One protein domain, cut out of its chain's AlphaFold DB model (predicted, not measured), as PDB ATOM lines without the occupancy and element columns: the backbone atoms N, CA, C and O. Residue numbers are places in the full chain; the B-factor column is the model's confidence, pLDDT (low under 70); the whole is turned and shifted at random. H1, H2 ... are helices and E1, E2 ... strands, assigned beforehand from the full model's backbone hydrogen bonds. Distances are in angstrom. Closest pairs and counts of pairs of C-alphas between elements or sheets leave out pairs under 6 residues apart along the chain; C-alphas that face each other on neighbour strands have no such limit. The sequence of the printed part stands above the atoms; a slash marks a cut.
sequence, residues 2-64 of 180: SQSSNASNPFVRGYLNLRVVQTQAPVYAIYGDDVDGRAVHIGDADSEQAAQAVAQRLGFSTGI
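What this domain is: This is residues 2 to 64 of the 180 residues of an uncharacterized protein of Ventosimonas gracilis (UniProt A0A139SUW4). A small, strongly twisted sheet of three strands has one helix, H1, packed along one face, while its other face is bare. The unnamed stretch of residues 2 to 15 leads away from this body as a tail, with Ser 2 at its far tip. The printed part has 63 residues, with three named strands and then one named helix in the order E1, E2, E3, H1; the sheet order is E1 - E2 - E3, all antiparallel, and the class is mixed, helices and strands. The whole is loose, with a radius of gyration of the C-alphas of 14.2 A, and flat, spanning 52 by 28 by 11 A.

How they stand to each other: The inner strand E2, residues 27 to 33, has edge strand E1, residues 16 to 24, as an antiparallel neighbour at 156 degrees; N 19 and O 31 are 2.8 A apart, within hydrogen-bond range. E2 and the other edge strand, E3, residues 39 to 45, are antiparallel at 151 degrees, with N 30 and O 43 within hydrogen-bond range at 2.8 A. Both pairs are hairpins, and the three strands form a meander, each the antiparallel neighbour of the one before. H1, residues 48 to 58, is on the sheet at a height of 8.3 A, giving two layers, a helix on one face of a sheet. It lies over E2, and only just not over E1 as well, with 9 of its C-alphas falling on E2 and 2 on E1. It runs along the strands, at 20 degrees to E2 on the local plane. The closest C-alphas of E1 and H1, those of Leu 18 and Ala 55, are 6.0 A apart. In H1 every O i to N i+4 pair is within hydrogen-bond range.

Where its parts are: E1 measures 23.8 A from C-alpha 16 at (26.305, 26.898, 27.982) to C-alpha 24. E2 measures 20.1 A, E3 18.0 A and H1 15.3 A, ending at C-alpha 58 at (21.512, 31.061, 21.643).

The domain as a whole: The two C-alphas farthest apart, those of Ser 2 and Ala 25, are 52.2 A apart. The printed part has no cut, and the three links between named elements are tight. The model's confidence is under 70 at residues 2 to 7 and 61 to 64; the mean pLDDT of the printed part is 81.3.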
ATOM      1  N   SER A   2      29.622   0.965  41.853       33.03
ATOM      2  CA  SER A   2      29.416   1.337  40.452       33.03
ATOM      3  C   SER A   2      29.773   2.809  40.330       33.03
ATOM      4  O   SER A   2      29.198   3.654  41.012       33.03
ATOM      5  N   GLN A   3      30.792   3.085  39.525       29.38
ATOM      6  CA  GLN A   3      31.180   4.435  39.156       29.38
ATOM      7  C   GLN A   3      29.988   5.075  38.440       29.38
ATOM      8  O   GLN A   3      29.636   4.650  37.343       29.38
ATOM      9  N   SER A   4      29.348   6.065  39.061       30.17
ATOM     10  CA  SER A   4      28.507   7.003  38.327       30.17
ATOM     11  C   SER A   4      29.459   7.819  37.460       30.17
ATOM     12  O   SER A   4      30.116   8.743  37.948       30.17
ATOM     13  N   SER A   5      29.620   7.430  36.194       35.78
ATOM     14  CA  SER A   5      30.185   8.353  35.223       35.78
ATOM     15  C   SER A   5      29.292   9.588  35.264       35.78
ATOM     16  O   SER A   5      28.070   9.500  35.167       35.78
ATOM     17  N   ASN A   6      29.905  10.739  35.504       38.06
ATOM     18  CA  ASN A   6      29.250  12.035  35.439       38.06
ATOM     19  C   ASN A   6      29.009  12.342  33.949       38.06
ATOM     20  O   ASN A   6      29.638  13.226  33.372       38.06
ATOM     21  N   ALA A   7      28.236  11.484  33.278       54.66
ATOM     22  CA  ALA A   7      27.918  11.621  31.875       54.66
ATOM     23  C   ALA A   7      27.048  12.869  31.749       54.66
ATOM     24  O   ALA A   7      25.971  12.945  32.339       54.66
ATOM     25  N   SER A   8      27.566  13.864  31.029       78.56
ATOM     26  CA  SER A   8      26.832  15.073  30.666       78.56
ATOM     27  C   SER A   8      25.449  14.678  30.140       78.56
ATOM     28  O   SER A   8      25.341  13.739  29.346       78.56
ATOM     29  N   ASN A   9      24.394  15.335  30.631       86.56
ATOM     30  CA  ASN A   9      23.013  15.016  30.273       86.56
ATOM     31  C   ASN A   9      22.880  14.951  28.733       86.56
ATOM     32  O   ASN A   9      23.170  15.940  28.051       86.56
ATOM     33  N   PRO A  10      22.450  13.811  28.159       90.31
ATOM     34  CA  PRO A  10      22.591  13.553  26.730       90.31
ATOM     35  C   PRO A  10      21.677  14.417  25.860       90.31
ATOM     36  O   PRO A  10      21.925  14.519  24.658       90.31
ATOM     37  N   PHE A  11      20.679  15.084  26.443       89.56
ATOM     38  CA  PHE A  11      19.817  16.051  25.761       89.56
ATOM     39  C   PHE A  11      20.402  17.471  25.730       89.56
ATOM     40  O   PHE A  11      19.899  18.343  25.015       89.56
ATOM     41  N   VAL A  12      21.472  17.739  26.485       83.94
ATOM     42  CA  VAL A  12      22.141  19.041  26.458       83.94
ATOM     43  C   VAL A  12      22.917  19.175  25.150       83.94
ATOM     44  O   VAL A  12      23.808  18.389  24.827       83.94
ATOM     45  N   ARG A  13      22.561  20.190  24.364       76.00
ATOM     46  CA  ARG A  13      23.254  20.607  23.140       76.00
ATOM     47  C   ARG A  13      23.323  22.128  23.099       76.00
ATOM     48  O   ARG A  13      22.527  22.802  23.752       76.00
ATOM     49  N   GLY A  14      24.237  22.641  22.283       76.25
ATOM     50  CA  GLY A  14      24.486  24.073  22.138       76.25
ATOM     51  C   GLY A  14      25.589  24.567  23.068       76.25
ATOM     52  O   GLY A  14      26.435  23.788  23.502       76.25
ATOM     53  N   TYR A  15      25.575  25.872  23.333       83.44
ATOM     54  CA  TYR A  15      26.555  26.541  24.179       83.44
ATOM     55  C   TYR A  15      25.940  26.882  25.536       83.44
ATOM     56  O   TYR A  15      24.854  27.460  25.607       83.44
ATOM     57  N   LEU A  16      26.647  26.545  26.607       82.62
ATOM     58  CA  LEU A  16      26.305  26.898  27.982       82.62
ATOM     59  C   LEU A  16      27.039  28.182  28.385       82.62
ATOM     60  O   LEU A  16      27.959  28.618  27.697       82.62
ATOM     61  N   ASN A  17      26.633  28.805  29.496       86.31
ATOM     62  CA  ASN A  17      27.345  29.938  30.112       86.31
ATOM     63  C   ASN A  17      27.763  31.042  29.119       86.31
ATOM     64  O   ASN A  17      28.897  31.532  29.138       86.31
ATOM     65  N   LEU A  18      26.838  31.405  28.222       90.25
ATOM     66  CA  LEU A  18      27.071  32.417  27.199       90.25
ATOM     67  C   LEU A  18      27.486  33.744  27.835       90.25
ATOM     68  O   LEU A  18      26.818  34.259  28.732       90.25
ATOM     69  N   ARG A  19      28.584  34.311  27.341       93.06
ATOM     70  CA  ARG A  19      29.178  35.550  27.845       93.06
ATOM     71  C   ARG A  19      29.603  36.446  26.693       93.06
ATOM     72  O   ARG A  19      30.174  35.988  25.706       93.06
ATOM     73  N   VAL A  20      29.342  37.736  26.851       93.81
ATOM     74  CA  VAL A  20      29.798  38.782  25.936       93.81
ATOM     75  C   VAL A  20      30.987  39.477  26.581       93.81
ATOM     76  O   VAL A  20      30.913  39.886  27.738       93.81
ATOM     77  N   VAL A  21      32.088  39.586  25.845       92.88
ATOM     78  CA  VAL A  21      33.333  40.192  26.318       92.88
ATOM     79  C   VAL A  21      33.776  41.242  25.310       92.88
ATOM     80  O   VAL A  21      33.904  40.963  24.120       92.88
ATOM     81  N   GLN A  22      34.034  42.458  25.781       89.88
ATOM     82  CA  GLN A  22      34.654  43.485  24.952       89.88
ATOM     83  C   GLN A  22      36.126  43.122  24.715       89.88
ATOM     84  O   GLN A  22      36.867  42.916  25.675       89.88
ATOM     85  N   THR A  23      36.556  43.038  23.454       85.44
ATOM     86  CA  THR A  23      37.938  42.657  23.112       85.44
ATOM     87  C   THR A  23      38.766  43.879  22.724       85.44
ATOM     88  O   THR A  23      39.730  44.224  23.403       85.44
ATOM     89  N   GLN A  24      38.375  44.563  21.652       79.44
ATOM     90  CA  GLN A  24      38.991  45.786  21.130       79.44
ATOM     91  C   GLN A  24      37.880  46.697  20.616       79.44
ATOM     92  O   GLN A  24      36.868  46.198  20.154       79.44
ATOM     93  N   ALA A  25      38.012  48.022  20.674       71.56
ATOM     94  CA  ALA A  25      36.934  48.903  20.212       71.56
ATOM     95  C   ALA A  25      36.750  48.830  18.674       71.56
ATOM     96  O   ALA A  25      37.751  49.000  17.973       71.56
ATOM     97  N   PRO A  26      35.524  48.655  18.121       72.00
ATOM     98  CA  PRO A  26      34.210  48.420  18.747       72.00
ATOM     99  C   PRO A  26      33.720  46.952  18.632       72.00
ATOM    100  O   PRO A  26      32.543  46.696  18.410       72.00
ATOM    101  N   VAL A  27      34.613  45.975  18.746       89.94
ATOM    102  CA  VAL A  27      34.336  44.540  18.625       89.94
ATOM    103  C   VAL A  27      34.020  43.905  19.987       89.94
ATOM    104  O   VAL A  27      34.779  44.015  20.956       89.94
ATOM    105  N   TYR A  28      32.894  43.198  20.039       95.19
ATOM    106  CA  TYR A  28      32.426  42.411  21.177       95.19
ATOM    107  C   TYR A  28      32.412  40.936  20.793       95.19
ATOM    108  O   TYR A  28      31.681  40.542  19.888       95.19
ATOM    109  N   ALA A  29      33.197  40.126  21.496       95.06
ATOM    110  CA  ALA A  29      33.250  38.688  21.287       95.06
ATOM    111  C   ALA A  29      32.202  37.975  22.143       95.06
ATOM    112  O   ALA A  29      31.969  38.316  23.304       95.06
ATOM    113  N   ILE A  30      31.599  36.945  21.569       95.81
ATOM    114  CA  ILE A  30      30.649  36.055  22.217       95.81
ATOM    115  C   ILE A  30      31.373  34.741  22.464       95.81
ATOM    116  O   ILE A  30      31.887  34.112  21.538       95.81
ATOM    117  N   TYR A  31      31.388  34.316  23.718       94.62
ATOM    118  CA  TYR A  31      31.882  33.009  24.118       94.62
ATOM    119  C   TYR A  31      30.753  32.204  24.744       94.62
ATOM    120  O   TYR A  31      29.803  32.761  25.292       94.62
ATOM    121  N   GLY A  32      30.898  30.892  24.717       92.38
ATOM    122  CA  GLY A  32      30.130  29.974  25.544       92.38
ATOM    123  C   GLY A  32      31.003  28.795  25.924       92.38
ATOM    124  O   GLY A  32      32.164  28.729  25.525       92.38
ATOM    125  N   ASP A  33      30.447  27.880  26.692       90.62
ATOM    126  CA  ASP A  33      31.079  26.610  26.996       90.62
ATOM    127  C   ASP A  33      30.412  25.530  26.138       90.62
ATOM    128  O   ASP A  33      29.188  25.521  25.988       90.62
ATOM    129  N   ASP A  34      31.197  24.646  25.525       86.00
ATOM    130  CA  ASP A  34      30.652  23.464  24.861       86.00
ATOM    131  C   ASP A  34      30.086  22.456  25.885       86.00
ATOM    132  O   ASP A  34      30.116  22.668  27.101       86.00
ATOM    133  N   VAL A  35      29.546  21.339  25.395       77.19
ATOM    134  CA  VAL A  35      28.955  20.288  26.245       77.19
ATOM    135  C   VAL A  35      29.960  19.609  27.186       77.19
ATOM    136  O   VAL A  35      29.536  18.987  28.162       77.19
ATOM    137  N   ASP A  36      31.263  19.757  26.918       82.75
ATOM    138  CA  ASP A  36      32.370  19.276  27.753       82.75
ATOM    139  C   ASP A  36      32.860  20.359  28.740       82.75
ATOM    140  O   ASP A  36      33.843  20.158  29.459       82.75
ATOM    141  N   GLY A  37      32.198  21.520  28.778       84.12
ATOM    142  CA  GLY A  37      32.548  22.652  29.633       84.12
ATOM    143  C   GLY A  37      33.745  23.465  29.133       84.12
ATOM    144  O   GLY A  37      34.319  24.245  29.897       84.12
ATOM    145  N   ARG A  38      34.172  23.292  27.876       88.81
ATOM    146  CA  ARG A  38      35.301  24.042  27.314       88.81
ATOM    147  C   ARG A  38      34.828  25.371  26.761       88.81
ATOM    148  O   ARG A  38      33.934  25.430  25.924       88.81
ATOM    149  N   ALA A  39      35.511  26.433  27.171       91.94
ATOM    150  CA  ALA A  39      35.330  27.762  26.614       91.94
ATOM    151  C   ALA A  39      35.605  27.778  25.098       91.94
ATOM    152  O   ALA A  39      36.719  27.489  24.659       91.94
ATOM    153  N   VAL A  40      34.613  28.194  24.316       93.19
ATOM    154  CA  VAL A  40      34.658  28.304  22.855       93.19
ATOM    155  C   VAL A  40      34.230  29.699  22.410       93.19
ATOM    156  O   VAL A  40      33.311  30.301  22.969       93.19
ATOM    157  N   HIS A  41      34.933  30.242  21.414       94.56
ATOM    158  CA  HIS A  41      34.525  31.470  20.731       94.56
ATOM    159  C   HIS A  41      33.412  31.139  19.740       94.56
ATOM    160  O   HIS A  41      33.529  30.187  18.971       94.56
ATOM    161  N   ILE A  42      32.326  31.906  19.794       94.31
ATOM    162  CA  ILE A  42      31.122  31.685  18.987       94.31
ATOM    163  C   ILE A  42      31.070  32.674  17.823       94.31
ATOM    164  O   ILE A  42      30.663  32.313  16.720       94.31
ATOM    165  N   GLY A  43      31.466  33.923  18.063       94.19
ATOM    166  CA  GLY A  43      31.474  34.963  17.044       94.19
ATOM    167  C   GLY A  43      31.703  36.348  17.627       94.19
ATOM    168  O   GLY A  43      31.796  36.513  18.841       94.19
ATOM    169  N   ASP A  44      31.762  37.339  16.746       95.25
ATOM    170  CA  ASP A  44      31.982  38.739  17.095       95.25
ATOM    171  C   ASP A  44      30.824  39.615  16.600       95.25
ATOM    172  O   ASP A  44      30.184  39.308  15.591       95.25
ATOM    173  N   ALA A  45      30.567  40.723  17.294       94.62
ATOM    174  CA  ALA A  45      29.639  41.767  16.876       94.62
ATOM    175  C   ALA A  45      30.275  43.158  17.004       94.62
ATOM    176  O   ALA A  45      31.162  43.384  17.824       94.62
ATOM    177  N   ASP A  46      29.788  44.105  16.210       93.38
ATOM    178  CA  ASP A  46      30.238  45.504  16.165       93.38
ATOM    179  C   ASP A  46      29.606  46.400  17.249       93.38
ATOM    180  O   ASP A  46      29.876  47.600  17.331       93.38
ATOM    181  N   SER A  47      28.743  45.824  18.090       93.06
ATOM    182  CA  SER A  47      28.132  46.490  19.233       93.06
ATOM    183  C   SER A  47      27.778  45.494  20.333       93.06
ATOM    184  O   SER A  47      27.455  44.331  20.077       93.06
ATOM    185  N   GLU A  48      27.782  45.975  21.577       93.75
ATOM    186  CA  GLU A  48      27.406  45.168  22.738       93.75
ATOM    187  C   GLU A  48      25.965  44.668  22.617       93.75
ATOM    188  O   GLU A  48      25.683  43.500  22.868       93.75
ATOM    189  N   GLN A  49      25.058  45.539  22.165       94.31
ATOM    190  CA  GLN A  49      23.646  45.212  21.993       94.31
ATOM    191  C   GLN A  49      23.448  44.062  20.996       94.31
ATOM    192  O   GLN A  49      22.654  43.155  21.253       94.31
ATOM    193  N   ALA A  50      24.175  44.072  19.874       93.81
ATOM    194  CA  ALA A  50      24.119  42.989  18.901       93.81
ATOM    195  C   ALA A  50      24.673  41.679  19.484       93.81
ATOM    196  O   ALA A  50      24.031  40.635  19.345       93.81
ATOM    197  N   ALA A  51      25.805  41.735  20.196       94.19
ATOM    198  CA  ALA A  51      26.386  40.564  20.850       94.19
ATOM    199  C   ALA A  51      25.443  39.961  21.907       94.19
ATOM    200  O   ALA A  51      25.207  38.751  21.917       94.19
ATOM    201  N   GLN A  52      24.843  40.803  22.753       92.19
ATOM    202  CA  GLN A  52      23.872  40.378  23.761       92.19
ATOM    203  C   GLN A  52      22.621  39.765  23.119       92.19
ATOM    204  O   GLN A  52      22.147  38.730  23.583       92.19
ATOM    205  N   ALA A  53      22.110  40.340  22.027       90.69
ATOM    206  CA  ALA A  53      20.957  39.787  21.318       90.69
ATOM    207  C   ALA A  53      21.243  38.391  20.735       90.69
ATOM    208  O   ALA A  53      20.368  37.523  20.750       90.69
ATOM    209  N   VAL A  54      22.460  38.149  20.234       90.31
ATOM    210  CA  VAL A  54      22.880  36.816  19.770       90.31
ATOM    211  C   VAL A  54      22.986  35.844  20.944       90.31
ATOM    212  O   VAL A  54      22.396  34.766  20.879       90.31
ATOM    213  N   ALA A  55      23.657  36.232  22.033       89.56
ATOM    214  CA  ALA A  55      23.771  35.401  23.231       89.56
ATOM    215  C   ALA A  55      22.390  35.021  23.801       89.56
ATOM    216  O   ALA A  55      22.142  33.859  24.103       89.56
ATOM    217  N   GLN A  56      21.441  35.958  23.861       84.94
ATOM    218  CA  GLN A  56      20.074  35.677  24.317       84.94
ATOM    219  C   GLN A  56      19.343  34.659  23.428       84.94
ATOM    220  O   GLN A  56      18.665  33.770  23.940       84.94
ATOM    221  N   ARG A  57      19.485  34.755  22.098       83.06
ATOM    222  CA  ARG A  57      18.868  33.801  21.156       83.06
ATOM    223  C   ARG A  57      19.474  32.405  21.276       83.06
ATOM    224  O   ARG A  57      18.742  31.426  21.219       83.06
ATOM    225  N   LEU A  58      20.792  32.323  21.462       84.44
ATOM    226  CA  LEU A  58      21.512  31.061  21.643       84.44
ATOM    227  C   LEU A  58      21.273  30.424  23.016       84.44
ATOM    228  O   LEU A  58      21.421  29.215  23.145       84.44
ATOM    229  N   GLY A  59      20.923  31.218  24.029       77.19
ATOM    230  CA  GLY A  59      20.659  30.733  25.383       77.19
ATOM    231  C   GLY A  59      19.257  30.160  25.582       77.19
ATOM    232  O   GLY A  59      18.989  29.608  26.643       77.19
ATOM    233  N   PHE A  60      18.355  30.302  24.601       71.50
ATOM    234  CA  PHE A  60      16.961  29.831  24.664       71.50
ATOM    235  C   PHE A  60      16.149  30.390  25.859       71.50
ATOM    236  O   PHE A  60      15.027  29.960  26.112       71.50
ATOM    237  N   SER A  61      16.659  31.410  26.562       62.94
ATOM    238  CA  SER A  61      16.109  31.911  27.831       62.94
ATOM    239  C   SER A  61      14.795  32.683  27.697       62.94
ATOM    240  O   SER A  61      14.179  33.028  28.700       62.94
ATOM    241  N   THR A  62      14.353  32.996  26.475       54.16
ATOM    242  CA  THR A  62      13.137  33.791  26.241       54.16
ATOM    243  C   THR A  62      11.845  32.988  26.395       54.16
ATOM    244  O   THR A  62      10.769  33.560  26.250       54.16
ATOM    245  N   GLY A  63      11.917  31.672  26.647       60.38
ATOM    246  CA  GLY A  63      10.746  30.791  26.769       60.38
ATOM    247  C   GLY A  63       9.956  30.599  25.465       60.38
ATOM    248  O   GLY A  63       8.965  29.875  25.443       60.38
ATOM    249  N   ILE A  64      10.386  31.241  24.372       65.88
ATOM    250  CA  ILE A  64       9.764  31.164  23.043       65.88
ATOM    251  C   ILE A  64      10.386  30.025  22.227       65.88
ATOM    252  O   ILE A  64       9.711  29.392  21.416       65.88
TER     253      ILE A  64